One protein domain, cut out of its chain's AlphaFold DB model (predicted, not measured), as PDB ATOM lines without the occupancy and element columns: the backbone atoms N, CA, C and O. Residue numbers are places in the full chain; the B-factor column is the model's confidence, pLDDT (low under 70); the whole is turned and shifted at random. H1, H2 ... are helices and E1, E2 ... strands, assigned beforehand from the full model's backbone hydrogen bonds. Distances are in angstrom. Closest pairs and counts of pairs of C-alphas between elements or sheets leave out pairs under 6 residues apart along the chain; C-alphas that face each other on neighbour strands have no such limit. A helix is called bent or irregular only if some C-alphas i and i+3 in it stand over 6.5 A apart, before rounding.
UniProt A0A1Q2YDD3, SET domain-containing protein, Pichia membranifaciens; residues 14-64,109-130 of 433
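AT A GLANCE: This is residues 14 to 64 and 109 to 130 of the 433 residues of the protein "SET domain-containing protein" of Pichia membranifaciens (UniProt A0A1Q2YDD3). The model is an open ring: the kinked helix H1 and the short H2, folded back on it, make one side, H3 leads away from them about perpendicular to H1, and a small two-strand sheet, E1 and E2, follows at the far end of H3. H4, joined to E2, makes another side of the ring and touches no other helix, and the middle of the ring is empty. The printed part has 73 residues, with four named helices and two named strands in the order H1 H2 H3 E1 H4 E2; the sheet, E1 - E2, is antiparallel, and the class is mostly helix. The whole is only just compact, close to loose, with a radius of gyration of the C-alphas of 13.5 A and spans of 34 by 29 by 22 A.

HOW THE PARTS SIT: The sheet pairs E1, residues 60 to 64, with E2, residues 127 to 130, antiparallel at 149 degrees between their directions. N 63 and O 128 are 2.9 A apart and N 128 and O 63 are 2.7 A apart, both within hydrogen-bond range. H3, residues 46 to 59, has no residue between it and E1, a tight link, and is near E2, with 5 pairs of C-alphas within 10 A. H3 touches H1, residues 16 to 35, about perpendicular at 77 degrees; H3 touches H1 with residues 46 to 50 alone, H1 touches H3 with residues 19 to 23 alone, and the closest C-alphas, those of His 23 and Gln 46, are 6.5 A apart. H1 and H2, residues 38 to 43, form a helical hairpin: they touch, with the C-alphas of Val 27 and Ala 41 closest at 5.0 A, at a shallow tilt of 30 degrees, opposite ways. H2 and H3 meet only through their link. H4, residues 115 to 124, is apart from H1, H2 and H3. In H2, H3 and H4 every O i to N i+4 pair is within hydrogen-bond range; in H1, 13 of 16 are.

IN THESE COORDINATES: H1 begins at C-alpha 16 (-45.211, 47.063, 100.667) and measures 24.5 A; it is irregular, with C-alphas 28 and 31 at 7.1 A, and has a kink of 37 degrees near residue 29. H2 measures 8.8 A, H3 19.9 A, E1 12.6 A and H4 14.2 A. E1 ends at C-alpha 64 (-26.569, 41.377, 79.502). E2 measures 9.0 A and ends at C-alpha 130 (-26.073, 43.443, 88.871).

THE WHOLE: The two C-alphas farthest apart, those of Asp 42 and Asp 64, are 33.9 A apart. Residues 65 to 108 are not printed, and C-alphas 64 and 109 are 25.0 A apart across this cut, which lies in the link from E1 to H4. Of the links that are printed whole, none is long. The mean pLDDT of the printed part is 79.3; residues 14 to 15 and 109 to 126 are under 70.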
ATOM      1  N   ILE A  14     -47.185  50.846  96.015       57.22
ATOM      2  CA  ILE A  14     -45.818  50.828  96.589       57.22
ATOM      3  C   ILE A  14     -45.384  49.396  96.975       57.22
ATOM      4  O   ILE A  14     -44.284  49.199  97.487       57.22
ATOM      5  N   GLY A  15     -46.230  48.379  96.743       69.31
ATOM      6  CA  GLY A  15     -45.859  46.959  96.866       69.31
ATOM      7  C   GLY A  15     -45.426  46.516  98.270       69.31
ATOM      8  O   GLY A  15     -44.814  45.463  98.436       69.31
ATOM      9  N   ARG A  16     -45.702  47.320  99.307       80.81
ATOM     10  CA  ARG A  16     -45.211  47.063 100.667       80.81
ATOM     11  C   ARG A  16     -45.730  45.738 101.213       80.81
ATOM     12  O   ARG A  16     -44.938  44.966 101.736       80.81
ATOM     13  N   ASP A  17     -47.031  45.501 101.102       82.12
ATOM     14  CA  ASP A  17     -47.657  44.288 101.631       82.12
ATOM     15  C   ASP A  17     -47.086  43.042 100.933       82.12
ATOM     16  O   ASP A  17     -46.684  42.097 101.609       82.12
ATOM     17  N   ALA A  18     -46.920  43.105  99.609       78.88
ATOM     18  CA  ALA A  18     -46.324  42.044  98.801       78.88
ATOM     19  C   ALA A  18     -44.850  41.774  99.190       78.88
ATOM     20  O   ALA A  18     -44.432  40.631  99.379       78.88
ATOM     21  N   ALA A  19     -44.062  42.829  99.428       83.19
ATOM     22  CA  ALA A  19     -42.690  42.708  99.923       83.19
ATOM     23  C   ALA A  19     -42.622  42.095 101.338       83.19
ATOM     24  O   ALA A  19     -41.731  41.298 101.639       83.19
ATOM     25  N   GLU A  20     -43.552  42.461 102.226       88.75
ATOM     26  CA  GLU A  20     -43.636  41.903 103.579       88.75
ATOM     27  C   GLU A  20     -44.081  40.424 103.572       88.75
ATOM     28  O   GLU A  20     -43.615  39.641 104.404       88.75
ATOM     29  N   GLU A  21     -44.915  40.014 102.615       86.56
ATOM     30  CA  GLU A  21     -45.289  38.613 102.393       86.56
ATOM     31  C   GLU A  21     -44.109  37.774 101.884       86.56
ATOM     32  O   GLU A  21     -43.802  36.726 102.463       86.56
ATOM     33  N   MET A  22     -43.374  38.268 100.885       85.31
ATOM     34  CA  MET A  22     -42.158  37.614 100.393       85.31
ATOM     35  C   MET A  22     -41.128  37.427 101.514       85.31
ATOM     36  O   MET A  22     -40.547  36.350 101.673       85.31
ATOM     37  N   HIS A  23     -40.936  38.456 102.346       90.81
ATOM     38  CA  HIS A  23     -40.082  38.371 103.532       90.81
ATOM     39  C   HIS A  23     -40.512  37.240 104.475       90.81
ATOM     40  O   HIS A  23     -39.667  36.463 104.934       90.81
ATOM     41  N   ALA A  24     -41.816  37.122 104.741       89.81
ATOM     42  CA  ALA A  24     -42.354  36.089 105.615       89.81
ATOM     43  C   ALA A  24     -42.066  34.678 105.076       89.81
ATOM     44  O   ALA A  24     -41.643  33.816 105.852       89.81
ATOM     45  N   VAL A  25     -42.221  34.451 103.767       87.00
ATOM     46  CA  VAL A  25     -41.918  33.149 103.148       87.00
ATOM     47  C   VAL A  25     -40.420  32.840 103.183       87.00
ATOM     48  O   VAL A  25     -40.028  31.733 103.566       87.00
ATOM     49  N   LEU A  26     -39.567  33.820 102.869       87.38
ATOM     50  CA  LEU A  26     -38.113  33.645 102.912       87.38
ATOM     51  C   LEU A  26     -37.635  33.194 104.296       87.38
ATOM     52  O   LEU A  26     -36.859  32.244 104.410       87.38
ATOM     53  N   VAL A  27     -38.108  33.859 105.353       90.00
ATOM     54  CA  VAL A  27     -37.700  33.579 106.737       90.00
ATOM     55  C   VAL A  27     -38.316  32.287 107.273       90.00
ATOM     56  O   VAL A  27     -37.645  31.558 108.006       90.00
ATOM     57  N   ALA A  28     -39.576  31.994 106.937       87.44
ATOM     58  CA  ALA A  28     -40.288  30.842 107.484       87.44
ATOM     59  C   ALA A  28     -39.957  29.516 106.780       87.44
ATOM     60  O   ALA A  28     -40.001  28.474 107.437       87.44
ATOM     61  N   ASP A  29     -39.633  29.545 105.483       84.50
ATOM     62  CA  ASP A  29     -39.467  28.332 104.674       84.50
ATOM     63  C   ASP A  29     -38.131  28.269 103.922       84.50
ATOM     64  O   ASP A  29     -37.321  27.372 104.172       84.50
ATOM     65  N   ILE A  30     -37.852  29.233 103.042       84.50
ATOM     66  CA  ILE A  30     -36.720  29.138 102.104       84.50
ATOM     67  C   ILE A  30     -35.374  29.094 102.834       84.50
ATOM     68  O   ILE A  30     -34.540  28.221 102.567       84.50
ATOM     69  N   ILE A  31     -35.148  30.007 103.783       86.50
ATOM     70  CA  ILE A  31     -33.875  30.098 104.502       86.50
ATOM     71  C   ILE A  31     -33.619  28.843 105.362       86.50
ATOM     72  O   ILE A  31     -32.532  28.263 105.240       86.50
ATOM     73  N   PRO A  32     -34.565  28.377 106.207       83.88
ATOM     74  CA  PRO A  32     -34.335  27.193 107.032       83.88
ATOM     75  C   PRO A  32     -34.261  25.888 106.231       83.88
ATOM     76  O   PRO A  32     -33.413  25.045 106.533       83.88
ATOM     77  N   ASN A  33     -35.128  25.709 105.228       83.06
ATOM     78  CA  ASN A  33     -35.324  24.406 104.586       83.06
ATOM     79  C   ASN A  33     -34.484  24.219 103.314       83.06
ATOM     80  O   ASN A  33     -34.037  23.100 103.053       83.06
ATOM     81  N   ARG A  34     -34.226  25.288 102.545       83.25
ATOM     82  CA  ARG A  34     -33.499  25.209 101.262       83.25
ATOM     83  C   ARG A  34     -32.065  25.706 101.369       83.25
ATOM     84  O   ARG A  34     -31.139  24.960 101.062       83.25
ATOM     85  N   LEU A  35     -31.874  26.934 101.854       85.00
ATOM     86  CA  LEU A  35     -30.534  27.521 102.001       85.00
ATOM     87  C   LEU A  35     -29.766  26.929 103.187       85.00
ATOM     88  O   LEU A  35     -28.541  27.029 103.236       85.00
ATOM     89  N   GLN A  36     -30.484  26.320 104.138       86.50
ATOM     90  CA  GLN A  36     -29.928  25.682 105.333       86.50
ATOM     91  C   GLN A  36     -28.998  26.624 106.119       86.50
ATOM     92  O   GLN A  36     -28.000  26.197 106.700       86.50
ATOM     93  N   CYS A  37     -29.343  27.917 106.149       86.75
ATOM     94  CA  CYS A  37     -28.592  28.967 106.838       86.75
ATOM     95  C   CYS A  37     -29.498  29.683 107.854       86.75
ATOM     96  O   CYS A  37     -29.941  30.805 107.617       86.75
ATOM     97  N   PRO A  38     -29.831  29.047 108.988       82.75
ATOM     98  CA  PRO A  38     -30.789  29.595 109.949       82.75
ATOM     99  C   PRO A  38     -30.340  30.931 110.561       82.75
ATOM    100  O   PRO A  38     -31.182  31.757 110.901       82.75
ATOM    101  N   GLU A  39     -29.034  31.202 110.642       88.50
ATOM    102  CA  GLU A  39     -28.521  32.494 111.113       88.50
ATOM    103  C   GLU A  39     -28.921  33.659 110.190       88.50
ATOM    104  O   GLU A  39     -29.015  34.803 110.642       88.50
ATOM    105  N   LEU A  40     -29.180  33.382 108.906       88.12
ATOM    106  CA  LEU A  40     -29.680  34.372 107.956       88.12
ATOM    107  C   LEU A  40     -31.135  34.755 108.253       88.12
ATOM    108  O   LEU A  40     -31.486  35.920 108.089       88.12
ATOM    109  N   ALA A  41     -31.959  33.825 108.744       86.00
ATOM    110  CA  ALA A  41     -33.351  34.099 109.106       86.00
ATOM    111  C   ALA A  41     -33.426  35.072 110.295       86.00
ATOM    112  O   ALA A  41     -34.205  36.024 110.275       86.00
ATOM    113  N   ASP A  42     -32.545  34.895 111.284       86.56
ATOM    114  CA  ASP A  42     -32.410  35.820 112.416       86.56
ATOM    115  C   ASP A  42     -31.840  37.184 111.985       86.56
ATOM    116  O   ASP A  42     -32.182  38.230 112.545       86.56
ATOM    117  N   PHE A  43     -30.942  37.190 110.994       88.50
ATOM    118  CA  PHE A  43     -30.340  38.410 110.464       88.50
ATOM    119  C   PHE A  43     -31.319  39.228 109.616       88.50
ATOM    120  O   PHE A  43     -31.308  40.460 109.706       88.50
ATOM    121  N   LEU A  44     -32.131  38.575 108.787       90.44
ATOM    122  CA  LEU A  44     -33.029  39.193 107.820       90.44
ATOM    123  C   LEU A  44     -34.346  39.590 108.496       90.44
ATOM    124  O   LEU A  44     -35.402  39.032 108.235       90.44
ATOM    125  N   THR A  45     -34.297  40.576 109.389       93.44
ATOM    126  CA  THR A  45     -35.512  41.239 109.894       93.44
ATOM    127  C   THR A  45     -36.243  41.953 108.753       93.44
ATOM    128  O   THR A  45     -35.580  42.409 107.824       93.44
ATOM    129  N   GLN A  46     -37.548  42.185 108.881       91.94
ATOM    130  CA  GLN A  46     -38.345  42.934 107.897       91.94
ATOM    131  C   GLN A  46     -37.733  44.305 107.532       91.94
ATOM    132  O   GLN A  46     -37.622  44.649 106.361       91.94
ATOM    133  N   GLU A  47     -37.240  45.068 108.516       92.44
ATOM    134  CA  GLU A  47     -36.560  46.353 108.270       92.44
ATOM    135  C   GLU A  47     -35.321  46.187 107.377       92.44
ATOM    136  O   GLU A  47     -35.124  46.934 106.423       92.44
ATOM    137  N   ARG A  48     -34.493  45.177 107.657       92.94
ATOM    138  CA  ARG A  48     -33.304  44.868 106.851       92.94
ATOM    139  C   ARG A  48     -33.657  44.357 105.467       92.94
ATOM    140  O   ARG A  48     -32.950  44.704 104.531       92.94
ATOM    141  N   PHE A  49     -34.722  43.572 105.342       92.25
ATOM    142  CA  PHE A  49     -35.233  43.148 104.048       92.25
ATOM    143  C   PHE A  49     -35.591  44.365 103.192       92.25
ATOM    144  O   PHE A  49     -35.067  44.487 102.093       92.25
ATOM    145  N   HIS A  50     -36.347  45.327 103.734       90.19
ATOM    146  CA  HIS A  50     -36.640  46.569 103.017       90.19
ATOM    147  C   HIS A  50     -35.382  47.373 102.678       90.19
ATOM    148  O   HIS A  50     -35.272  47.861 101.563       90.19
ATOM    149  N   VAL A  51     -34.408  47.489 103.590       91.44
ATOM    150  CA  VAL A  51     -33.145  48.191 103.291       91.44
ATOM    151  C   VAL A  51     -32.390  47.521 102.142       91.44
ATOM    152  O   VAL A  51     -31.915  48.214 101.248       91.44
ATOM    153  N   VAL A  52     -32.278  46.191 102.150       90.88
ATOM    154  CA  VAL A  52     -31.590  45.440 101.090       90.88
ATOM    155  C   VAL A  52     -32.357  45.531  99.773       90.88
ATOM    156  O   VAL A  52     -31.747  45.826  98.752       90.88
ATOM    157  N   ALA A  53     -33.679  45.356  99.793       88.62
ATOM    158  CA  ALA A  53     -34.525  45.462  98.607       88.62
ATOM    159  C   ALA A  53     -34.472  46.869  97.994       88.62
ATOM    160  O   ALA A  53     -34.294  46.998  96.789       88.62
ATOM    161  N   SER A  54     -34.539  47.925  98.813       89.12
ATOM    162  CA  SER A  54     -34.369  49.301  98.335       89.12
ATOM    163  C   SER A  54     -32.974  49.544  97.761       89.12
ATOM    164  O   SER A  54     -32.858  50.220  96.752       89.12
ATOM    165  N   LEU A  55     -31.916  48.987  98.361       91.38
ATOM    166  CA  LEU A  55     -30.564  49.108  97.805       91.38
ATOM    167  C   LEU A  55     -30.445  48.432  96.439       91.38
ATOM    168  O   LEU A  55     -29.839  49.014  95.549       91.38
ATOM    169  N   ILE A  56     -31.012  47.235  96.279       90.75
ATOM    170  CA  ILE A  56     -31.021  46.535  94.992       90.75
ATOM    171  C   ILE A  56     -31.815  47.370  93.982       90.75
ATOM    172  O   ILE A  56     -31.245  47.809  92.997       90.75
ATOM    173  N   MET A  57     -33.066  47.716  94.289       88.06
ATOM    174  CA  MET A  57     -33.941  48.496  93.406       88.06
ATOM    175  C   MET A  57     -33.352  49.853  92.981       88.06
ATOM    176  O   MET A  57     -33.555  50.274  91.849       88.06
ATOM    177  N   SER A  58     -32.629  50.551  93.864       90.75
ATOM    178  CA  SER A  58     -32.063  51.871  93.549       90.75
ATOM    179  C   SER A  58     -30.706  51.834  92.833       90.75
ATOM    180  O   SER A  58     -30.280  52.874  92.337       90.75
ATOM    181  N   TYR A  59     -29.978  50.711  92.847       91.69
ATOM    182  CA  TYR A  59     -28.570  50.675  92.412       91.69
ATOM    183  C   TYR A  59     -28.187  49.469  91.538       91.69
ATOM    184  O   TYR A  59     -27.035  49.396  91.097       91.69
ATOM    185  N   SER A  60     -29.093  48.518  91.300       90.38
ATOM    186  CA  SER A  60     -28.862  47.443  90.335       90.38
ATOM    187  C   SER A  60     -29.017  47.937  88.897       90.38
ATOM    188  O   SER A  60     -29.793  48.850  88.634       90.38
ATOM    189  N   PHE A  61     -28.304  47.284  87.989       87.69
ATOM    190  CA  PHE A  61     -28.356  47.448  86.538       87.69
ATOM    191  C   PHE A  61     -28.740  46.115  85.900       87.69
ATOM    192  O   PHE A  61     -28.386  45.063  86.446       87.69
ATOM    193  N   ASP A  62     -29.385  46.162  84.745       85.62
ATOM    194  CA  ASP A  62     -29.725  44.982  83.950       85.62
ATOM    195  C   ASP A  62     -28.604  44.662  82.991       85.62
ATOM    196  O   ASP A  62     -28.510  45.243  81.931       85.62
ATOM    197  N   VAL A  63     -27.697  43.779  83.410       82.69
ATOM    198  CA  VAL A  63     -26.467  43.518  82.662       82.69
ATOM    199  C   VAL A  63     -26.616  42.295  81.780       82.69
ATOM    200  O   VAL A  63     -26.756  41.192  82.311       82.69
ATOM    201  N   ASP A  64     -26.492  42.471  80.469       80.00
ATOM    202  CA  ASP A  64     -26.569  41.377  79.502       80.00
ATOM    203  C   ASP A  64     -25.668  40.192  79.837       80.00
ATOM    204  O   ASP A  64     -24.558  40.302  80.386       80.00
ATOM    205  N   LEU A 109     -43.189  33.174  94.453       64.88
ATOM    206  CA  LEU A 109     -43.408  32.223  95.541       64.88
ATOM    207  C   LEU A 109     -43.712  30.804  95.035       64.88
ATOM    208  O   LEU A 109     -43.214  29.845  95.627       64.88
ATOM    209  N   GLU A 110     -44.489  30.658  93.958       64.88
ATOM    210  CA  GLU A 110     -44.748  29.370  93.297       64.88
ATOM    211  C   GLU A 110     -43.476  28.797  92.647       64.88
ATOM    212  O   GLU A 110     -43.173  27.613  92.802       64.88
ATOM    213  N   GLU A 111     -42.687  29.638  91.979       64.56
ATOM    214  CA  GLU A 111     -41.452  29.260  91.280       64.56
ATOM    215  C   GLU A 111     -40.294  28.965  92.237       64.56
ATOM    216  O   GLU A 111     -39.431  28.142  91.939       64.56
ATOM    217  N   LEU A 112     -40.293  29.561  93.434       60.75
ATOM    218  CA  LEU A 112     -39.352  29.192  94.489       60.75
ATOM    219  C   LEU A 112     -39.475  27.713  94.887       60.75
ATOM    220  O   LEU A 112     -38.499  27.185  95.427       60.75
ATOM    221  N   ASP A 113     -40.615  27.047  94.634       55.53
ATOM    222  CA  ASP A 113     -40.823  25.612  94.888       55.53
ATOM    223  C   ASP A 113     -40.266  24.693  93.781       55.53
ATOM    224  O   ASP A 113     -39.945  23.535  94.062       55.53
ATOM    225  N   ASP A 114     -40.040  25.216  92.572       64.19
ATOM    226  CA  ASP A 114     -39.626  24.458  91.387       64.19
ATOM    227  C   ASP A 114     -38.278  24.957  90.830       64.19
ATOM    228  O   ASP A 114     -38.179  25.993  90.175       64.19
ATOM    229  N   SER A 115     -37.205  24.195  91.076       59.28
ATOM    230  CA  SER A 115     -35.859  24.552  90.609       59.28
ATOM    231  C   SER A 115     -35.742  24.628  89.086       59.28
ATOM    232  O   SER A 115     -34.905  25.385  88.602       59.28
ATOM    233  N   GLU A 116     -36.553  23.865  88.340       55.84
ATOM    234  CA  GLU A 116     -36.581  23.970  86.876       55.84
ATOM    235  C   GLU A 116     -37.257  25.280  86.451       55.84
ATOM    236  O   GLU A 116     -36.767  25.934  85.539       55.84
ATOM    237  N   ALA A 117     -38.306  25.729  87.153       57.62
ATOM    238  CA  ALA A 117     -38.968  27.007  86.872       57.62
ATOM    239  C   ALA A 117     -38.088  28.229  87.203       57.62
ATOM    240  O   ALA A 117     -38.081  29.204  86.452       57.62
ATOM    241  N   ALA A 118     -37.304  28.171  88.285       56.41
ATOM    242  CA  ALA A 118     -36.359  29.232  88.644       56.41
ATOM    243  C   ALA A 118     -35.178  29.344  87.656       56.41
ATOM    244  O   ALA A 118     -34.758  30.454  87.317       56.41
ATOM    245  N   GLU A 119     -34.644  28.213  87.174       55.56
ATOM    246  CA  GLU A 119     -33.649  28.201  86.088       55.56
ATOM    247  C   GLU A 119     -34.255  28.676  84.762       55.56
ATOM    248  O   GLU A 119     -33.601  29.419  84.032       55.56
ATOM    249  N   ASP A 120     -35.508  28.312  84.477       53.28
ATOM    250  CA  ASP A 120     -36.229  28.726  83.274       53.28
ATOM    251  C   ASP A 120     -36.470  30.245  83.254       53.28
ATOM    252  O   ASP A 120     -36.220  30.873  82.232       53.28
ATOM    253  N   ARG A 121     -36.830  30.877  84.382       50.19
ATOM    254  CA  ARG A 121     -36.955  32.345  84.472       50.19
ATOM    255  C   ARG A 121     -35.625  33.066  84.293       50.19
ATOM    256  O   ARG A 121     -35.533  33.974  83.478       50.19
ATOM    257  N   LEU A 122     -34.570  32.601  84.971       53.22
ATOM    258  CA  LEU A 122     -33.223  33.096  84.696       53.22
ATOM    259  C   LEU A 122     -32.890  32.915  83.213       53.22
ATOM    260  O   LEU A 122     -32.237  33.771  82.650       53.22
ATOM    261  N   SER A 123     -33.293  31.828  82.557       52.69
ATOM    262  CA  SER A 123     -33.035  31.646  81.124       52.69
ATOM    263  C   SER A 123     -33.899  32.520  80.205       52.69
ATOM    264  O   SER A 123     -33.481  32.759  79.077       52.69
ATOM    265  N   ARG A 124     -35.067  32.979  80.679       52.16
ATOM    266  CA  ARG A 124     -35.971  33.896  79.970       52.16
ATOM    267  C   ARG A 124     -35.495  35.346  80.053       52.16
ATOM    268  O   ARG A 124     -35.612  36.055  79.063       52.16
ATOM    269  N   ASP A 125     -34.923  35.752  81.186       58.38
ATOM    270  CA  ASP A 125     -34.302  37.069  81.318       58.38
ATOM    271  C   ASP A 125     -32.948  37.059  80.589       58.38
ATOM    272  O   ASP A 125     -31.985  36.393  81.000       58.38
ATOM    273  N   ASN A 126     -32.848  37.826  79.502       68.69
ATOM    274  CA  ASN A 126     -31.610  37.956  78.723       68.69
ATOM    275  C   ASN A 126     -30.478  38.675  79.493       68.69
ATOM    276  O   ASN A 126     -29.330  38.691  79.042       68.69
ATOM    277  N   TYR A 127     -30.760  39.180  80.699       74.06
ATOM    278  CA  TYR A 127     -29.850  39.969  81.523       74.06
ATOM    279  C   TYR A 127     -29.716  39.440  82.969       74.06
ATOM    280  O   TYR A 127     -30.408  38.527  83.423       74.06
ATOM    281  N   PHE A 128     -28.769  40.008  83.717       81.69
ATOM    282  CA  PHE A 128     -28.535  39.783  85.141       81.69
ATOM    283  C   PHE A 128     -28.649  41.092  85.922       81.69
ATOM    284  O   PHE A 128     -27.834  42.000  85.735       81.69
ATOM    285  N   LYS A 129     -29.547  41.138  86.915       84.88
ATOM    286  CA  LYS A 129     -29.584  42.221  87.913       84.88
ATOM    287  C   LYS A 129     -28.245  42.275  88.665       84.88
ATOM    288  O   LYS A 129     -27.910  41.378  89.445       84.88
ATOM    289  N   SER A 130     -27.470  43.333  88.441       86.94
ATOM    290  CA  SER A 130     -26.073  43.443  88.871       86.94
ATOM    291  C   SER A 130     -25.775  44.776  89.547       86.94
ATOM    292  O   SER A 130     -26.180  45.834  89.086       86.94
TER     293      SER A 130